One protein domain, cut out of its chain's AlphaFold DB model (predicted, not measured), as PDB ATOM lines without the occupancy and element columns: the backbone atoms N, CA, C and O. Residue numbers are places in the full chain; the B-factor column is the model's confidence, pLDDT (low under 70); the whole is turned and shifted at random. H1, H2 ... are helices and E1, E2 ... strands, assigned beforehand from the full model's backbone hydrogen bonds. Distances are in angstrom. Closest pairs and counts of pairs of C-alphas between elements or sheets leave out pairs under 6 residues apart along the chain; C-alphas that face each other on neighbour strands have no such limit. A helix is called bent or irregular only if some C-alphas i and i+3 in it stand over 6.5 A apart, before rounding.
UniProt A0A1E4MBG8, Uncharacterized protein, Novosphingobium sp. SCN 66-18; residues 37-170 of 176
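AT A GLANCE: This is residues 37 to 170 of the 176 residues of an uncharacterized protein of Novosphingobium sp. SCN 66-18 (UniProt A0A1E4MBG8). A twisted sheet of six strands curls round the helix H1, with H2 on the same face near E3, while the long helix H4 packs on the opposite face along E6 and E5. The printed part has 134 residues, with six named strands and four named helices in the order E1 E2 H1 H2 H3 E3 E4 E5 E6 H4. The sheet runs E1 E2 E6 E5 E4 E3, all antiparallel; the class is mixed, in three layers, with helices on both faces of a sheet. The whole is compact, with a radius of gyration of the C-alphas of 13.6 A, and rounded, spanning 39 by 34 by 30 A.

HOW THE PARTS SIT: E1, residues 45 to 51, and E2, residues 56 to 62, form a hairpin, with N 48 and O 59 2.8 A apart, within hydrogen-bond range. H1, residues 65 to 77, is on the sheet; its closest C-alphas to E4, residues 117 to 124, are Ala 72 and Gly 117, 5.6 A apart. H2, residues 84 to 94, is close to H1 but not clearly touching: their closest C-alphas, Ser 75 and Asp 87, are 7.3 A apart, at a shallow tilt of 26 degrees, opposite ways. H2's height over the sheet is 8.5 A. H3, residues 97 to 100, only grazes the sheet with residues 99 to 100. E3, residues 103 to 112, bends by 67 degrees at residue 107. E3, E4, E5, residues 130 to 137, and E6, residues 143 to 150, form a meander, each strand the antiparallel neighbour of the one before; within hydrogen-bond range are N 110 and O 119, 2.8 A, N 120 and O 133, 2.7 A, and N 136 and O 145, 2.7 A. E6 is also antiparallel to E2, with N 146 and O 58 2.7 A apart. H4, residues 155 to 169, lies over E6 and E5 at a height over the sheet of 7.9 A and runs along the strands, at 27 degrees to E6 on the local plane; the closest C-alphas of H4 and E6, Ala 147 and Ala 159, are 5.0 A apart. H1 and H4 are apart. H2 and H4 have every O i to N i+4 pair within range, H1 6 of 9; H3 is too short for one.

IN THESE COORDINATES: E1 begins at C-alpha 45 (31.463, 26.646, -6.320). H1, 19.7 A long, is only just irregular: C-alphas 72 and 75 are 6.9 A apart. E5 is 23.4 A long and E6 23.6 A. H4, 21.7 A long, ends at C-alpha 169 (43.480, 40.079, -11.754).

THE WHOLE: The two C-alphas farthest apart, Pro 82 and Arg 169, are 41.3 A apart. The printed part has no cut and no long link. Mean pLDDT of the printed part is 76.7; 31 residues are under 70, among them 73 to 89.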
ATOM      1  N   LEU A  37      37.904  32.497   2.755       80.38
ATOM      2  CA  LEU A  37      37.300  31.337   2.102       80.38
ATOM      3  C   LEU A  37      36.118  30.803   2.928       80.38
ATOM      4  O   LEU A  37      36.268  30.465   4.100       80.38
ATOM      5  N   ASP A  38      34.965  30.660   2.283       79.31
ATOM      6  CA  ASP A  38      33.791  29.977   2.817       79.31
ATOM      7  C   ASP A  38      33.749  28.545   2.265       79.31
ATOM      8  O   ASP A  38      33.363  28.293   1.117       79.31
ATOM      9  N   VAL A  39      34.171  27.599   3.104       70.56
ATOM     10  CA  VAL A  39      34.292  26.173   2.764       70.56
ATOM     11  C   VAL A  39      32.947  25.439   2.687       70.56
ATOM     12  O   VAL A  39      32.903  24.281   2.274       70.56
ATOM     13  N   THR A  40      31.838  26.081   3.061       70.19
ATOM     14  CA  THR A  40      30.526  25.429   3.187       70.19
ATOM     15  C   THR A  40      29.801  25.274   1.844       70.19
ATOM     16  O   THR A  40      28.874  24.474   1.742       70.19
ATOM     17  N   ARG A  41      30.206  25.984   0.779       66.56
ATOM     18  CA  ARG A  41      29.467  26.023  -0.506       66.56
ATOM     19  C   ARG A  41      29.582  24.754  -1.382       66.56
ATOM     20  O   ARG A  41      29.023  24.709  -2.474       66.56
ATOM     21  N   GLY A  42      30.228  23.694  -0.894       59.28
ATOM     22  CA  GLY A  42      30.371  22.425  -1.615       59.28
ATOM     23  C   GLY A  42      31.299  22.513  -2.842       59.28
ATOM     24  O   GLY A  42      31.800  23.580  -3.182       59.28
ATOM     25  N   PRO A  43      31.572  21.393  -3.536       57.22
ATOM     26  CA  PRO A  43      32.637  21.316  -4.549       57.22
ATOM     27  C   PRO A  43      32.323  22.033  -5.874       57.22
ATOM     28  O   PRO A  43      33.189  22.150  -6.736       57.22
ATOM     29  N   TRP A  44      31.085  22.484  -6.071       65.62
ATOM     30  CA  TRP A  44      30.593  23.050  -7.331       65.62
ATOM     31  C   TRP A  44      30.686  24.581  -7.393       65.62
ATOM     32  O   TRP A  44      30.384  25.173  -8.429       65.62
ATOM     33  N   ALA A  45      31.121  25.233  -6.315       76.00
ATOM     34  CA  ALA A  45      31.463  26.646  -6.320       76.00
ATOM     35  C   ALA A  45      32.495  26.948  -5.231       76.00
ATOM     36  O   ALA A  45      32.408  26.430  -4.122       76.00
ATOM     37  N   ARG A  46      33.450  27.834  -5.522       83.25
ATOM     38  CA  ARG A  46      34.323  28.402  -4.485       83.25
ATOM     39  C   ARG A  46      33.810  29.775  -4.097       83.25
ATOM     40  O   ARG A  46      33.484  30.569  -4.977       83.25
ATOM     41  N   ARG A  47      33.714  30.039  -2.796       86.25
ATOM     42  CA  ARG A  47      33.136  31.268  -2.253       86.25
ATOM     43  C   ARG A  47      34.097  31.926  -1.277       86.25
ATOM     44  O   ARG A  47      34.694  31.247  -0.454       86.25
ATOM     45  N   TRP A  48      34.177  33.246  -1.346       87.25
ATOM     46  CA  TRP A  48      34.869  34.088  -0.385       87.25
ATOM     47  C   TRP A  48      33.925  35.140   0.155       87.25
ATOM     48  O   TRP A  48      33.092  35.635  -0.603       87.25
ATOM     49  N   THR A  49      34.057  35.485   1.428       87.62
ATOM     50  CA  THR A  49      33.213  36.465   2.112       87.62
ATOM     51  C   THR A  49      34.062  37.462   2.891       87.62
ATOM     52  O   THR A  49      35.125  37.123   3.404       87.62
ATOM     53  N   ALA A  50      33.595  38.700   2.972       85.81
ATOM     54  CA  ALA A  50      34.138  39.741   3.829       85.81
ATOM     55  C   ALA A  50      32.978  40.503   4.471       85.81
ATOM     56  O   ALA A  50      31.877  40.580   3.918       85.81
ATOM     57  N   GLU A  51      33.225  41.033   5.658       86.44
ATOM     58  CA  GLU A  51      32.281  41.853   6.405       86.44
ATOM     59  C   GLU A  51      33.045  42.960   7.117       86.44
ATOM     60  O   GLU A  51      34.103  42.727   7.708       86.44
ATOM     61  N   ASP A  52      32.498  44.165   7.046       81.12
ATOM     62  CA  ASP A  52      33.028  45.349   7.692       81.12
ATOM     63  C   ASP A  52      31.894  46.303   8.109       81.12
ATOM     64  O   ASP A  52      30.720  45.942   8.177       81.12
ATOM     65  N   LYS A  53      32.244  47.557   8.420       78.62
ATOM     66  CA  LYS A  53      31.263  48.587   8.796       78.62
ATOM     67  C   LYS A  53      30.416  49.089   7.618       78.62
ATOM     68  O   LYS A  53      29.378  49.704   7.855       78.62
ATOM     69  N   ALA A  54      30.876  48.924   6.379       79.31
ATOM     70  CA  ALA A  54      30.175  49.350   5.171       79.31
ATOM     71  C   ALA A  54      29.142  48.307   4.718       79.31
ATOM     72  O   ALA A  54      28.098  48.674   4.167       79.31
ATOM     73  N   GLY A  55      29.391  47.034   5.012       86.56
ATOM     74  CA  GLY A  55      28.449  45.950   4.816       86.56
ATOM     75  C   GLY A  55      29.162  44.622   4.642       86.56
ATOM     76  O   GLY A  55      30.171  44.336   5.281       86.56
ATOM     77  N   ARG A  56      28.600  43.782   3.782       89.62
ATOM     78  CA  ARG A  56      29.107  42.437   3.537       89.62
ATOM     79  C   ARG A  56      29.294  42.215   2.060       89.62
ATOM     80  O   ARG A  56      28.437  42.581   1.256       89.62
ATOM     81  N   THR A  57      30.390  41.572   1.701       90.19
ATOM     82  CA  THR A  57      30.705  41.254   0.316       90.19
ATOM     83  C   THR A  57      31.071  39.788   0.167       90.19
ATOM     84  O   THR A  57      31.539  39.123   1.089       90.19
ATOM     85  N   MET A  58      30.738  39.233  -0.988       90.06
ATOM     86  CA  MET A  58      30.923  37.828  -1.298       90.06
ATOM     87  C   MET A  58      31.325  37.697  -2.759       90.06
ATOM     88  O   MET A  58      30.651  38.217  -3.641       90.06
ATOM     89  N   LEU A  59      32.386  36.951  -3.037       89.06
ATOM     90  CA  LEU A  59      32.756  36.545  -4.389       89.06
ATOM     91  C   LEU A  59      32.538  35.046  -4.521       89.06
ATOM     92  O   LEU A  59      33.004  34.275  -3.689       89.06
ATOM     93  N   THR A  60      31.843  34.614  -5.566       87.12
ATOM     94  CA  THR A  60      31.652  33.193  -5.859       87.12
ATOM     95  C   THR A  60      32.057  32.870  -7.279       87.12
ATOM     96  O   THR A  60      31.620  33.528  -8.218       87.12
ATOM     97  N   ILE A  61      32.865  31.825  -7.425       86.75
ATOM     98  CA  ILE A  61      33.288  31.268  -8.704       86.75
ATOM     99  C   ILE A  61      32.585  29.925  -8.899       86.75
ATOM    100  O   ILE A  61      32.829  28.977  -8.151       86.75
ATOM    101  N   TYR A  62      31.706  29.865  -9.893       83.12
ATOM    102  CA  TYR A  62      30.952  28.678 -10.294       83.12
ATOM    103  C   TYR A  62      31.748  27.821 -11.288       83.12
ATOM    104  O   TYR A  62      32.830  28.198 -11.736       83.12
ATOM    105  N   ARG A  63      31.205  26.658 -11.662       82.50
ATOM    106  CA  ARG A  63      31.833  25.758 -12.648       82.50
ATOM    107  C   ARG A  63      31.851  26.326 -14.064       82.50
ATOM    108  O   ARG A  63      32.716  25.956 -14.849       82.50
ATOM    109  N   SER A  64      30.886  27.179 -14.408       82.00
ATOM    110  CA  SER A  64      30.746  27.731 -15.754       82.00
ATOM    111  C   SER A  64      30.173  29.146 -15.736       82.00
ATOM    112  O   SER A  64      29.543  29.576 -14.766       82.00
ATOM    113  N   ALA A  65      30.376  29.862 -16.843       83.00
ATOM    114  CA  ALA A  65      29.767  31.169 -17.058       83.00
ATOM    115  C   ALA A  65      28.235  31.100 -17.115       83.00
ATOM    116  O   ALA A  65      27.565  32.026 -16.671       83.00
ATOM    117  N   ASP A  66      27.670  29.991 -17.599       80.19
ATOM    118  CA  ASP A  66      26.224  29.783 -17.592       80.19
ATOM    119  C   ASP A  66      25.671  29.524 -16.192       80.19
ATOM    120  O   ASP A  66      24.610  30.051 -15.873       80.19
ATOM    121  N   ASP A  67      26.378  28.775 -15.336       78.44
ATOM    122  CA  ASP A  67      25.998  28.608 -13.926       78.44
ATOM    123  C   ASP A  67      26.009  29.968 -13.206       78.44
ATOM    124  O   ASP A  67      25.048  30.318 -12.522       78.44
ATOM    125  N   ALA A  68      27.060  30.766 -13.418       79.50
ATOM    126  CA  ALA A  68      27.183  32.103 -12.842       79.50
ATOM    127  C   ALA A  68      26.100  33.062 -13.350       79.50
ATOM    128  O   ALA A  68      25.446  33.734 -12.552       79.50
ATOM    129  N   ARG A  69      25.864  33.085 -14.668       76.62
ATOM    130  CA  ARG A  69      24.800  33.879 -15.286       76.62
ATOM    131  C   ARG A  69      23.434  33.450 -14.773       76.62
ATOM    132  O   ARG A  69      22.634  34.319 -14.453       76.62
ATOM    133  N   ARG A  70      23.165  32.142 -14.669       74.38
ATOM    134  CA  ARG A  70      21.918  31.635 -14.089       74.38
ATOM    135  C   ARG A  70      21.755  32.157 -12.680       74.38
ATOM    136  O   ARG A  70      20.763  32.804 -12.444       74.38
ATOM    137  N   VAL A  71      22.720  31.999 -11.781       76.38
ATOM    138  CA  VAL A  71      22.590  32.515 -10.405       76.38
ATOM    139  C   VAL A  71      22.389  34.035 -10.374       76.38
ATOM    140  O   VAL A  71      21.502  34.514  -9.677       76.38
ATOM    141  N   ALA A  72      23.153  34.792 -11.162       73.25
ATOM    142  CA  ALA A  72      23.031  36.246 -11.216       73.25
ATOM    143  C   ALA A  72      21.728  36.743 -11.867       73.25
ATOM    144  O   ALA A  72      21.387  37.906 -11.673       73.25
ATOM    145  N   LEU A  73      21.036  35.897 -12.645       67.75
ATOM    146  CA  LEU A  73      19.775  36.201 -13.334       67.75
ATOM    147  C   LEU A  73      18.555  35.455 -12.783       67.75
ATOM    148  O   LEU A  73      17.440  35.840 -13.115       67.75
ATOM    149  N   PHE A  74      18.720  34.410 -11.968       60.62
ATOM    150  CA  PHE A  74      17.628  33.593 -11.414       60.62
ATOM    151  C   PHE A  74      16.760  34.415 -10.457       60.62
ATOM    152  O   PHE A  74      15.662  34.011 -10.107       60.62
ATOM    153  N   SER A  75      17.191  35.639 -10.143       50.72
ATOM    154  CA  SER A  75      16.361  36.658  -9.522       50.72
ATOM    155  C   SER A  75      15.326  37.326 -10.471       50.72
ATOM    156  O   SER A  75      14.602  38.228 -10.065       50.72
ATOM    157  N   ARG A  76      15.252  36.958 -11.759       44.84
ATOM    158  CA  ARG A  76      14.268  37.515 -12.713       44.84
ATOM    159  C   ARG A  76      12.870  36.902 -12.583       44.84
ATOM    160  O   ARG A  76      11.960  37.384 -13.241       44.84
ATOM    161  N   GLY A  77      12.705  35.872 -11.752       43.25
ATOM    162  CA  GLY A  77      11.397  35.347 -11.346       43.25
ATOM    163  C   GLY A  77      10.849  35.961 -10.051       43.25
ATOM    164  O   GLY A  77       9.704  35.683  -9.715       43.25
ATOM    165  N   LEU A  78      11.624  36.806  -9.352       51.34
ATOM    166  CA  LEU A  78      11.336  37.220  -7.968       51.34
ATOM    167  C   LEU A  78      10.355  38.406  -7.831       51.34
ATOM    168  O   LEU A  78      10.566  39.308  -7.014       51.34
ATOM    169  N   GLY A  79       9.344  38.499  -8.696       41.81
ATOM    170  CA  GLY A  79       8.499  39.701  -8.739       41.81
ATOM    171  C   GLY A  79       7.098  39.569  -9.323       41.81
ATOM    172  O   GLY A  79       6.253  40.388  -8.978       41.81
ATOM    173  N   ASP A  80       6.812  38.545 -10.134       44.31
ATOM    174  CA  ASP A  80       5.587  38.537 -10.954       44.31
ATOM    175  C   ASP A  80       4.589  37.409 -10.609       44.31
ATOM    176  O   ASP A  80       3.627  37.180 -11.341       44.31
ATOM    177  N   GLY A  81       4.767  36.697  -9.489       43.34
ATOM    178  CA  GLY A  81       3.857  35.618  -9.084       43.34
ATOM    179  C   GLY A  81       3.925  35.262  -7.593       43.34
ATOM    180  O   GLY A  81       4.722  35.850  -6.868       43.34
ATOM    181  N   PRO A  82       3.128  34.284  -7.115       43.34
ATOM    182  CA  PRO A  82       3.105  33.821  -5.715       43.34
ATOM    183  C   PRO A  82       4.423  33.160  -5.223       43.34
ATOM    184  O   PRO A  82       4.417  32.445  -4.229       43.34
ATOM    185  N   GLY A  83       5.553  33.412  -5.893       47.91
ATOM    186  CA  GLY A  83       6.879  32.815  -5.695       47.91
ATOM    187  C   GLY A  83       7.738  33.426  -4.583       47.91
ATOM    188  O   GLY A  83       8.935  33.168  -4.546       47.91
ATOM    189  N   ALA A  84       7.158  34.180  -3.643       50.34
ATOM    190  CA  ALA A  84       7.907  34.748  -2.513       50.34
ATOM    191  C   ALA A  84       8.688  33.683  -1.701       50.34
ATOM    192  O   ALA A  84       9.741  33.988  -1.131       50.34
ATOM    193  N   ASP A  85       8.208  32.433  -1.689       55.06
ATOM    194  CA  ASP A  85       8.868  31.296  -1.036       55.06
ATOM    195  C   ASP A  85      10.080  30.768  -1.829       55.06
ATOM    196  O   ASP A  85      11.115  30.460  -1.231       55.06
ATOM    197  N   ASP A  86      10.003  30.725  -3.163       60.16
ATOM    198  CA  ASP A  86      11.103  30.272  -4.031       60.16
ATOM    199  C   ASP A  86      12.263  31.274  -4.021       60.16
ATOM    200  O   ASP A  86      13.442  30.900  -4.022       60.16
ATOM    201  N   ASP A  87      11.935  32.559  -3.927       61.38
ATOM    202  CA  ASP A  87      12.901  33.645  -3.894       61.38
ATOM    203  C   ASP A  87      13.699  33.653  -2.593       61.38
ATOM    204  O   ASP A  87      14.935  33.766  -2.580       61.38
ATOM    205  N   ALA A  88      12.979  33.493  -1.481       63.34
ATOM    206  CA  ALA A  88      13.564  33.347  -0.164       63.34
ATOM    207  C   ALA A  88      14.431  32.084  -0.101       63.34
ATOM    208  O   ALA A  88      15.572  32.162   0.362       63.34
ATOM    209  N   ALA A  89      13.946  30.953  -0.625       66.94
ATOM    210  CA  ALA A  89      14.699  29.703  -0.690       66.94
ATOM    211  C   ALA A  89      15.976  29.841  -1.536       66.94
ATOM    212  O   ALA A  89      17.046  29.374  -1.131       66.94
ATOM    213  N   PHE A  90      15.914  30.542  -2.673       70.31
ATOM    214  CA  PHE A  90      17.084  30.803  -3.509       70.31
ATOM    215  C   PHE A  90      18.123  31.660  -2.784       70.31
ATOM    216  O   PHE A  90      19.293  31.271  -2.715       70.31
ATOM    217  N   LEU A  91      17.726  32.801  -2.207       69.25
ATOM    218  CA  LEU A  91      18.660  33.638  -1.449       69.25
ATOM    219  C   LEU A  91      19.236  32.869  -0.253       69.25
ATOM    220  O   LEU A  91      20.439  32.951  -0.000       69.25
ATOM    221  N   GLN A  92      18.424  32.052   0.425       68.44
ATOM    222  CA  GLN A  92      18.883  31.167   1.499       68.44
ATOM    223  C   GLN A  92      19.853  30.078   1.007       68.44
ATOM    224  O   GLN A  92      20.732  29.648   1.753       68.44
ATOM    225  N   GLY A  93      19.746  29.608  -0.233       71.12
ATOM    226  CA  GLY A  93      20.718  28.682  -0.819       71.12
ATOM    227  C   GLY A  93      22.000  29.379  -1.286       71.12
ATOM    228  O   GLY A  93      23.096  28.815  -1.218       71.12
ATOM    229  N   ALA A  94      21.881  30.618  -1.765       75.00
ATOM    230  CA  ALA A  94      22.977  31.358  -2.377       75.00
ATOM    231  C   ALA A  94      23.879  32.070  -1.359       75.00
ATOM    232  O   ALA A  94      25.083  32.212  -1.614       75.00
ATOM    233  N   LEU A  95      23.322  32.510  -0.229       80.75
ATOM    234  CA  LEU A  95      24.033  33.292   0.780       80.75
ATOM    235  C   LEU A  95      24.750  32.421   1.827       80.75
ATOM    236  O   LEU A  95      24.352  31.281   2.083       80.75
ATOM    237  N   PRO A  96      25.837  32.926   2.441       80.94
ATOM    238  CA  PRO A  96      26.478  32.283   3.587       80.94
ATOM    239  C   PRO A  96      25.510  32.159   4.762       80.94
ATOM    240  O   PRO A  96      24.707  33.060   4.988       80.94
ATOM    241  N   VAL A  97      25.629  31.094   5.563       78.62
ATOM    242  CA  VAL A  97      24.713  30.844   6.693       78.62
ATOM    243  C   VAL A  97      24.608  32.031   7.641       78.62
ATOM    244  O   VAL A  97      23.498  32.411   8.000       78.62
ATOM    245  N   ALA A  98      25.747  32.649   7.951       77.25
ATOM    246  CA  ALA A  98      25.842  33.819   8.815       77.25
ATOM    247  C   ALA A  98      25.091  35.050   8.281       77.25
ATOM    248  O   ALA A  98      24.774  35.942   9.047       77.25
ATOM    249  N   TRP A  99      24.811  35.124   6.977       80.94
ATOM    250  CA  TRP A  99      24.040  36.229   6.405       80.94
ATOM    251  C   TRP A  99      22.544  35.916   6.359       80.94
ATOM    252  O   TRP A  99      21.733  36.834   6.305       80.94
ATOM    253  N   ARG A 100      22.172  34.630   6.363       73.81
ATOM    254  CA  ARG A 100      20.776  34.164   6.267       73.81
ATOM    255  C   ARG A 100      19.985  34.396   7.537       73.81
ATOM    256  O   ARG A 100      18.798  34.676   7.451       73.81
ATOM    257  N   SER A 101      20.637  34.290   8.695       63.72
ATOM    258  CA  SER A 101      20.033  34.604   9.996       63.72
ATOM    259  C   SER A 101      19.583  36.055  10.115       63.72
ATOM    260  O   SER A 101      18.898  36.407  11.068       63.72
ATOM    261  N   ASP A 102      19.989  36.890   9.162       64.69
ATOM    262  CA  ASP A 102      19.868  38.325   9.277       64.69
ATOM    263  C   ASP A 102      18.829  38.886   8.324       64.69
ATOM    264  O   ASP A 102      18.723  40.101   8.273       64.69
ATOM    265  N   TYR A 103      18.051  38.077   7.592       71.88
ATOM    266  CA  TYR A 103      16.918  38.609   6.839       71.88
ATOM    267  C   TYR A 103      15.688  37.699   6.822       71.88
ATOM    268  O   TYR A 103      15.782  36.477   6.752       71.88
ATOM    269  N   ARG A 104      14.508  38.327   6.883       67.69
ATOM    270  CA  ARG A 104      13.212  37.646   7.041       67.69
ATOM    271  C   ARG A 104      12.407  37.556   5.747       67.69
ATOM    272  O   ARG A 104      11.689  36.582   5.555       67.69
ATOM    273  N   ALA A 105      12.486  38.577   4.897       69.75
ATOM    274  CA  ALA A 105      11.663  38.682   3.694       69.75
ATOM    275  C   ALA A 105      12.361  39.494   2.598       69.75
ATOM    276  O   ALA A 105      13.153  40.393   2.893       69.75
ATOM    277  N   ILE A 106      12.028  39.190   1.343       73.44
ATOM    278  CA  ILE A 106      12.384  39.983   0.163       73.44
ATOM    279  C   ILE A 106      11.211  40.917  -0.132       73.44
ATOM    280  O   ILE A 106      10.066  40.477  -0.168       73.44
ATOM    281  N   ARG A 107      11.486  42.210  -0.315       70.44
ATOM    282  CA  ARG A 107      10.454  43.225  -0.582       70.44
ATOM    283  C   ARG A 107      10.345  43.605  -2.048       70.44
ATOM    284  O   ARG A 107       9.250  43.791  -2.556       70.44
ATOM    285  N   VAL A 108      11.487  43.826  -2.686       71.31
ATOM    286  CA  VAL A 108      11.573  44.367  -4.047       71.31
ATOM    287  C   VAL A 108      12.765  43.734  -4.721       71.31
ATOM    288  O   VAL A 108      13.820  43.645  -4.095       71.31
ATOM    289  N   VAL A 109      12.616  43.373  -5.992       74.12
ATOM    290  CA  VAL A 109      13.709  42.903  -6.841       74.12
ATOM    291  C   VAL A 109      13.728  43.711  -8.127       74.12
ATOM    292  O   VAL A 109      12.695  43.981  -8.730       74.12
ATOM    293  N   THR A 110      14.914  44.151  -8.532       75.81
ATOM    294  CA  THR A 110      15.103  44.958  -9.734       75.81
ATOM    295  C   THR A 110      16.430  44.640 -10.403       75.81
ATOM    296  O   THR A 110      17.421  44.313  -9.743       75.81
ATOM    297  N   TYR A 111      16.458  44.726 -11.729       76.75
ATOM    298  CA  TYR A 111      17.695  44.619 -12.488       76.75
ATOM    299  C   TYR A 111      18.485  45.926 -12.388       76.75
ATOM    300  O   TYR A 111      17.936  47.013 -12.542       76.75
ATOM    301  N   SER A 112      19.788  45.813 -12.155       80.00
ATOM    302  CA  SER A 112      20.723  46.930 -12.145       80.00
ATOM    303  C   SER A 112      21.705  46.793 -13.301       80.00
ATOM    304  O   SER A 112      22.510  45.859 -13.339       80.00
ATOM    305  N   GLU A 113      21.690  47.773 -14.203       80.75
ATOM    306  CA  GLU A 113      22.686  47.907 -15.275       80.75
ATOM    307  C   GLU A 113      24.109  48.062 -14.716       80.75
ATOM    308  O   GLU A 113      25.056  47.496 -15.259       80.75
ATOM    309  N   THR A 114      24.266  48.758 -13.583       80.62
ATOM    310  CA  THR A 114      25.556  48.934 -12.895       80.62
ATOM    311  C   THR A 114      26.150  47.595 -12.471       80.62
ATOM    312  O   THR A 114      27.309  47.304 -12.763       80.62
ATOM    313  N   ALA A 115      25.346  46.750 -11.823       74.12
ATOM    314  CA  ALA A 115      25.769  45.407 -11.439       74.12
ATOM    315  C   ALA A 115      25.800  44.439 -12.635       74.12
ATOM    316  O   ALA A 115      26.403  43.368 -12.547       74.12
ATOM    317  N   ARG A 116      25.132  44.784 -13.745       77.50
ATOM    318  CA  ARG A 116      24.765  43.859 -14.830       77.50
ATOM    319  C   ARG A 116      24.106  42.592 -14.280       77.50
ATOM    320  O   ARG A 116      24.353  41.478 -14.742       77.50
ATOM    321  N   GLY A 117      23.281  42.779 -13.259       75.25
ATOM    322  CA  GLY A 117      22.721  41.726 -12.429       75.25
ATOM    323  C   GLY A 117      21.608  42.278 -11.548       75.25
ATOM    324  O   GLY A 117      21.022  43.310 -11.867       75.25
ATOM    325  N   LEU A 118      21.260  41.578 -10.477       78.25
ATOM    326  CA  LEU A 118      20.011  41.824  -9.755       78.25
ATOM    327  C   LEU A 118      20.253  42.392  -8.367       78.25
ATOM    328  O   LEU A 118      21.191  41.998  -7.677       78.25
ATOM    329  N   CYS A 119      19.377  43.308  -7.966       84.44
ATOM    330  CA  CYS A 119      19.346  43.910  -6.648       84.44
ATOM    331  C   CYS A 119      18.004  43.633  -5.975       84.44
ATOM    332  O   CYS A 119      16.954  43.785  -6.592       84.44
ATOM    333  N   ALA A 120      18.045  43.276  -4.697       83.69
ATOM    334  CA  ALA A 120      16.895  43.023  -3.857       83.69
ATOM    335  C   ALA A 120      16.928  43.917  -2.614       83.69
ATOM    336  O   ALA A 120      17.999  44.187  -2.066       83.69
ATOM    337  N   ILE A 121      15.762  44.355  -2.145       86.12
ATOM    338  CA  ILE A 121      15.601  44.899  -0.795       86.12
ATOM    339  C   ILE A 121      15.160  43.754   0.109       86.12
ATOM    340  O   ILE A 121      14.149  43.111  -0.170       86.12
ATOM    341  N   VAL A 122      15.905  43.513   1.183       81.31
ATOM    342  CA  VAL A 122      15.625  42.464   2.168       81.31
ATOM    343  C   VAL A 122      15.436  43.072   3.551       81.31
ATOM    344  O   VAL A 122      16.122  44.023   3.920       81.31
ATOM    345  N   ASP A 123      14.505  42.535   4.328       78.81
ATOM    346  CA  ASP A 123      14.279  42.988   5.698       78.81
ATOM    347  C   ASP A 123      15.248  42.350   6.660       78.81
ATOM    348  O   ASP A 123      15.208  41.131   6.815       78.81
ATOM    349  N   ALA A 124      16.055  43.162   7.346       74.25
ATOM    350  CA  ALA A 124      17.002  42.627   8.300       74.25
ATOM    351  C   ALA A 124      16.326  42.133   9.588       74.25
ATOM    352  O   ALA A 124      15.486  42.818  10.182       74.25
ATOM    353  N   GLN A 125      16.726  40.954  10.055       67.56
ATOM    354  CA  GLN A 125      16.265  40.386  11.316       67.56
ATOM    355  C   GLN A 125      16.883  41.173  12.485       67.56
ATOM    356  O   GLN A 125      18.091  41.377  12.556       67.56
ATOM    357  N   GLY A 126      16.047  41.675  13.397       63.06
ATOM    358  CA  GLY A 126      16.480  42.340  14.635       63.06
ATOM    359  C   GLY A 126      16.812  43.836  14.538       63.06
ATOM    360  O   GLY A 126      16.544  44.554  15.495       63.06
ATOM    361  N   SER A 127      17.325  44.347  13.411       65.56
ATOM    362  CA  SER A 127      17.646  45.786  13.278       65.56
ATOM    363  C   SER A 127      16.460  46.650  12.830       65.56
ATOM    364  O   SER A 127      16.501  47.874  12.958       65.56
ATOM    365  N   GLY A 128      15.420  46.028  12.261       68.06
ATOM    366  CA  GLY A 128      14.240  46.711  11.722       68.06
ATOM    367  C   GLY A 128      14.514  47.589  10.494       68.06
ATOM    368  O   GLY A 128      13.586  48.211   9.979       68.06
ATOM    369  N   ARG A 129      15.763  47.649  10.009       81.62
ATOM    370  CA  ARG A 129      16.145  48.439   8.835       81.62
ATOM    371  C   ARG A 129      16.351  47.526   7.627       81.62
ATOM    372  O   ARG A 129      17.099  46.556   7.732       81.62
ATOM    373  N   PRO A 130      15.729  47.829   6.478       85.75
ATOM    374  CA  PRO A 130      15.967  47.072   5.261       85.75
ATOM    375  C   PRO A 130      17.422  47.211   4.798       85.75
ATOM    376  O   PRO A 130      18.050  48.261   4.948       85.75
ATOM    377  N   LEU A 131      17.938  46.145   4.198       87.75
ATOM    378  CA  LEU A 131      19.224  46.100   3.517       87.75
ATOM    379  C   LEU A 131      18.987  45.963   2.017       87.75
ATOM    380  O   LEU A 131      17.971  45.428   1.574       87.75
ATOM    381  N   ARG A 132      19.948  46.426   1.226       88.88
ATOM    382  CA  ARG A 132      20.002  46.141  -0.202       88.88
ATOM    383  C   ARG A 132      21.048  45.069  -0.428       88.88
ATOM    384  O   ARG A 132      22.154  45.156   0.094       88.88
ATOM    385  N   LEU A 133      20.683  44.068  -1.213       88.62
ATOM    386  CA  LEU A 133      21.550  43.001  -1.677       88.62
ATOM    387  C   LEU A 133      21.654  43.101  -3.193       88.62
ATOM    388  O   LEU A 133      20.630  43.094  -3.854       88.62
ATOM    389  N   CYS A 134      22.856  43.163  -3.753       87.31
ATOM    390  CA  CYS A 134      23.065  43.168  -5.199       87.31
ATOM    391  C   CYS A 134      24.025  42.062  -5.614       87.31
ATOM    392  O   CYS A 134      25.046  41.853  -4.964       87.31
ATOM    393  N   MET A 135      23.718  41.383  -6.716       86.88
ATOM    394  CA  MET A 135      24.564  40.392  -7.366       86.88
ATOM    395  C   MET A 135      25.016  40.929  -8.723       86.88
ATOM    396  O   MET A 135      24.189  41.299  -9.551       86.88
ATOM    397  N   ALA A 136      26.323  40.946  -8.958       86.62
ATOM    398  CA  ALA A 136      26.944  41.369 -10.199       86.62
ATOM    399  C   ALA A 136      27.609  40.186 -10.904       86.62
ATOM    400  O   ALA A 136      28.341  39.409 -10.287       86.62
ATOM    401  N   SER A 137      27.405  40.077 -12.214       85.12
ATOM    402  CA  SER A 137      28.095  39.108 -13.068       85.12
ATOM    403  C   SER A 137      28.433  39.734 -14.418       85.12
ATOM    404  O   SER A 137      27.955  40.811 -14.764       85.12
ATOM    405  N   ARG A 138      29.300  39.077 -15.191       81.75
ATOM    406  CA  ARG A 138      29.676  39.521 -16.537       81.75
ATOM    407  C   ARG A 138      29.504  38.376 -17.538       81.75
ATOM    408  O   ARG A 138      29.788  37.229 -17.185       81.75
ATOM    409  N   PRO A 139      29.110  38.669 -18.789       80.56
ATOM    410  CA  PRO A 139      29.066  37.662 -19.843       80.56
ATOM    411  C   PRO A 139      30.398  36.910 -19.963       80.56
ATOM    412  O   PRO A 139      31.466  37.521 -19.896       80.56
ATOM    413  N   GLY A 140      30.331  35.585 -20.105       79.12
ATOM    414  CA  GLY A 140      31.508  34.727 -20.267       79.12
ATOM    415  C   GLY A 140      32.320  34.455 -18.993       79.12
ATOM    416  O   GLY A 140      33.258  33.665 -19.044       79.12
ATOM    417  N   SER A 141      31.968  35.036 -17.840       82.94
ATOM    418  CA  SER A 141      32.662  34.766 -16.575       82.94
ATOM    419  C   SER A 141      31.872  33.836 -15.670       82.94
ATOM    420  O   SER A 141      30.670  33.998 -15.492       82.94
ATOM    421  N   ALA A 142      32.582  32.915 -15.021       87.00
ATOM    422  CA  ALA A 142      32.036  32.073 -13.963       87.00
ATOM    423  C   ALA A 142      31.947  32.783 -12.595       87.00
ATOM    424  O   ALA A 142      31.635  32.141 -11.595       87.00
ATOM    425  N   ALA A 143      32.246  34.083 -12.524       87.81
ATOM    426  CA  ALA A 143      32.237  34.846 -11.286       87.81
ATOM    427  C   ALA A 143      30.915  35.591 -11.063       87.81
ATOM    428  O   ALA A 143      30.379  36.241 -11.967       87.81
ATOM    429  N   VAL A 144      30.442  35.553  -9.819       87.88
ATOM    430  CA  VAL A 144      29.393  36.429  -9.298       87.88
ATOM    431  C   VAL A 144      29.926  37.117  -8.052       87.88
ATOM    432  O   VAL A 144      30.364  36.458  -7.109       87.88
ATOM    433  N   ALA A 145      29.891  38.441  -8.054       89.69
ATOM    434  CA  ALA A 145      30.113  39.244  -6.866       89.69
ATOM    435  C   ALA A 145      28.762  39.575  -6.234       89.69
ATOM    436  O   ALA A 145      27.784  39.816  -6.933       89.69
ATOM    437  N   THR A 146      28.685  39.592  -4.917       89.56
ATOM    438  CA  THR A 146      27.483  39.932  -4.170       89.56
ATOM    439  C   THR A 146      27.860  40.914  -3.079       89.56
ATOM    440  O   THR A 146      28.850  40.705  -2.385       89.56
ATOM    441  N   ALA A 147      27.077  41.971  -2.925       89.62
ATOM    442  CA  ALA A 147      27.205  42.923  -1.833       89.62
ATOM    443  C   ALA A 147      25.870  43.026  -1.097       89.62
ATOM    444  O   ALA A 147      24.812  42.941  -1.720       89.62
ATOM    445  N   MET A 148      25.922  43.201   0.218       89.56
ATOM    446  CA  MET A 148      24.775  43.470   1.075       89.56
ATOM    447  C   MET A 148      25.114  44.650   1.982       89.56
ATOM    448  O   MET A 148      26.056  44.576   2.769       89.56
ATOM    449  N   THR A 149      24.367  45.744   1.868       89.44
ATOM    450  CA  THR A 149      24.646  46.998   2.585       89.44
ATOM    451  C   THR A 149      23.347  47.657   3.060       89.44
ATOM    452  O   THR A 149      22.268  47.323   2.563       89.44
ATOM    453  N   PRO A 150      23.412  48.645   3.969       89.00
ATOM    454  CA  PRO A 150      22.295  49.556   4.216       89.00
ATOM    455  C   PRO A 150      21.810  50.249   2.929       89.00
ATOM    456  O   PRO A 150      22.586  50.408   1.978       89.00
ATOM    457  N   LEU A 151      20.537  50.667   2.887       89.38
ATOM    458  CA  LEU A 151      19.912  51.255   1.688       89.38
ATOM    459  C   LEU A 151      20.548  52.573   1.230       89.38
ATOM    460  O   LEU A 151      20.385  52.946   0.069       89.38
ATOM    461  N   GLU A 152      21.242  53.279   2.117       89.25
ATOM    462  CA  GLU A 152      21.885  54.563   1.829       89.25
ATOM    463  C   GLU A 152      23.172  54.401   1.002       89.25
ATOM    464  O   GLU A 152      23.720  55.383   0.505       89.25
ATOM    465  N   ARG A 153      23.671  53.168   0.856       87.88
ATOM    466  CA  ARG A 153      24.868  52.838   0.075       87.88
ATOM    467  C   ARG A 153      24.502  52.375  -1.336       87.88
ATOM    468  O   ARG A 153      23.465  51.742  -1.556       87.88
ATOM    469  N   ASP A 154      25.409  52.624  -2.278       89.69
ATOM    470  CA  ASP A 154      25.318  52.096  -3.641       89.69
ATOM    471  C   ASP A 154      25.820  50.645  -3.698       89.69
ATOM    472  O   ASP A 154      26.931  50.334  -4.124       89.69
ATOM    473  N   THR A 155      24.973  49.727  -3.239       90.38
ATOM    474  CA  THR A 155      25.255  48.286  -3.213       90.38
ATOM    475  C   THR A 155      25.570  47.715  -4.600       90.38
ATOM    476  O   THR A 155      26.321  46.745  -4.718       90.38
ATOM    477  N   ALA A 156      24.984  48.285  -5.658       88.62
ATOM    478  CA  ALA A 156      25.200  47.819  -7.021       88.62
ATOM    479  C   ALA A 156      26.618  48.154  -7.489       88.62
ATOM    480  O   ALA A 156      27.290  47.288  -8.056       88.62
ATOM    481  N   ALA A 157      27.090  49.372  -7.200       87.31
ATOM    482  CA  ALA A 157      28.470  49.767  -7.447       87.31
ATOM    483  C   ALA A 157      29.457  48.901  -6.654       87.31
ATOM    484  O   ALA A 157      30.420  48.411  -7.240       87.31
ATOM    485  N   GLU A 158      29.191  48.621  -5.375       89.00
ATOM    486  CA  GLU A 158      30.061  47.757  -4.556       89.00
ATOM    487  C   GLU A 158      30.220  46.354  -5.167       89.00
ATOM    488  O   GLU A 158      31.338  45.865  -5.367       89.00
ATOM    489  N   ALA A 159      29.107  45.718  -5.555       88.75
ATOM    490  CA  ALA A 159      29.141  44.415  -6.217       88.75
ATOM    491  C   ALA A 159      29.881  44.477  -7.569       88.75
ATOM    492  O   ALA A 159      30.723  43.622  -7.864       88.75
ATOM    493  N   ALA A 160      29.612  45.501  -8.385       87.31
ATOM    494  CA  ALA A 160      30.265  45.691  -9.680       87.31
ATOM    495  C   ALA A 160      31.778  45.914  -9.540       87.31
ATOM    496  O   ALA A 160      32.569  45.353 -10.303       87.31
ATOM    497  N   MET A 161      32.198  46.694  -8.546       86.31
ATOM    498  CA  MET A 161      33.599  46.994  -8.275       86.31
ATOM    499  C   MET A 161      34.350  45.775  -7.761       86.31
ATOM    500  O   MET A 161      35.470  45.524  -8.214       86.31
ATOM    501  N   LEU A 162      33.740  44.975  -6.883       86.81
ATOM    502  CA  LEU A 162      34.308  43.693  -6.472       86.81
ATOM    503  C   LEU A 162      34.538  42.780  -7.688       86.81
ATOM    504  O   LEU A 162      35.635  42.243  -7.869       86.81
ATOM    505  N   LEU A 163      33.546  42.670  -8.577       86.75
ATOM    506  CA  LEU A 163      33.676  41.888  -9.807       86.75
ATOM    507  C   LEU A 163      34.755  42.448 -10.748       86.75
ATOM    508  O   LEU A 163      35.497  41.686 -11.369       86.75
ATOM    509  N   ALA A 164      34.851  43.774 -10.875       83.06
ATOM    510  CA  ALA A 164      35.854  44.430 -11.704       83.06
ATOM    511  C   ALA A 164      37.277  44.153 -11.201       83.06
ATOM    512  O   ALA A 164      38.151  43.827 -12.004       83.06
ATOM    513  N   ARG A 165      37.501  44.198  -9.883       82.88
ATOM    514  CA  ARG A 165      38.799  43.868  -9.268       82.88
ATOM    515  C   ARG A 165      39.192  42.423  -9.488       82.88
ATOM    516  O   ARG A 165      40.343  42.159  -9.829       82.88
ATOM    517  N   TYR A 166      38.240  41.506  -9.314       83.19
ATOM    518  CA  TYR A 166      38.463  40.102  -9.627       83.19
ATOM    519  C   TYR A 166      38.902  39.949 -11.088       83.19
ATOM    520  O   TYR A 166      39.952  39.379 -11.371       83.19
ATOM    521  N   ALA A 167      38.158  40.534 -12.025       81.06
ATOM    522  CA  ALA A 167      38.460  40.387 -13.442       81.06
ATOM    523  C   ALA A 167      39.759  41.071 -13.891       81.06
ATOM    524  O   ALA A 167      40.418  40.566 -14.793       81.06
ATOM    525  N   ALA A 168      40.151  42.187 -13.272       78.38
ATOM    526  CA  ALA A 168      41.435  42.834 -13.548       78.38
ATOM    527  C   ALA A 168      42.627  41.922 -13.200       78.38
ATOM    528  O   ALA A 168      43.675  42.001 -13.832       78.38
ATOM    529  N   ARG A 169      42.458  41.039 -12.209       74.81
ATOM    530  CA  ARG A 169      43.480  40.079 -11.754       74.81
ATOM    531  C   ARG A 169      43.355  38.711 -12.425       74.81
ATOM    532  O   ARG A 169      44.315  37.948 -12.449       74.81
ATOM    533  N   HIS A 170      42.190  38.425 -12.995       71.62
ATOM    534  CA  HIS A 170      41.884  37.215 -13.750       71.62
ATOM    535  C   HIS A 170      41.332  37.587 -15.130       71.62
ATOM    536  O   HIS A 170      40.152  37.336 -15.406       71.62
TER     537      HIS A 170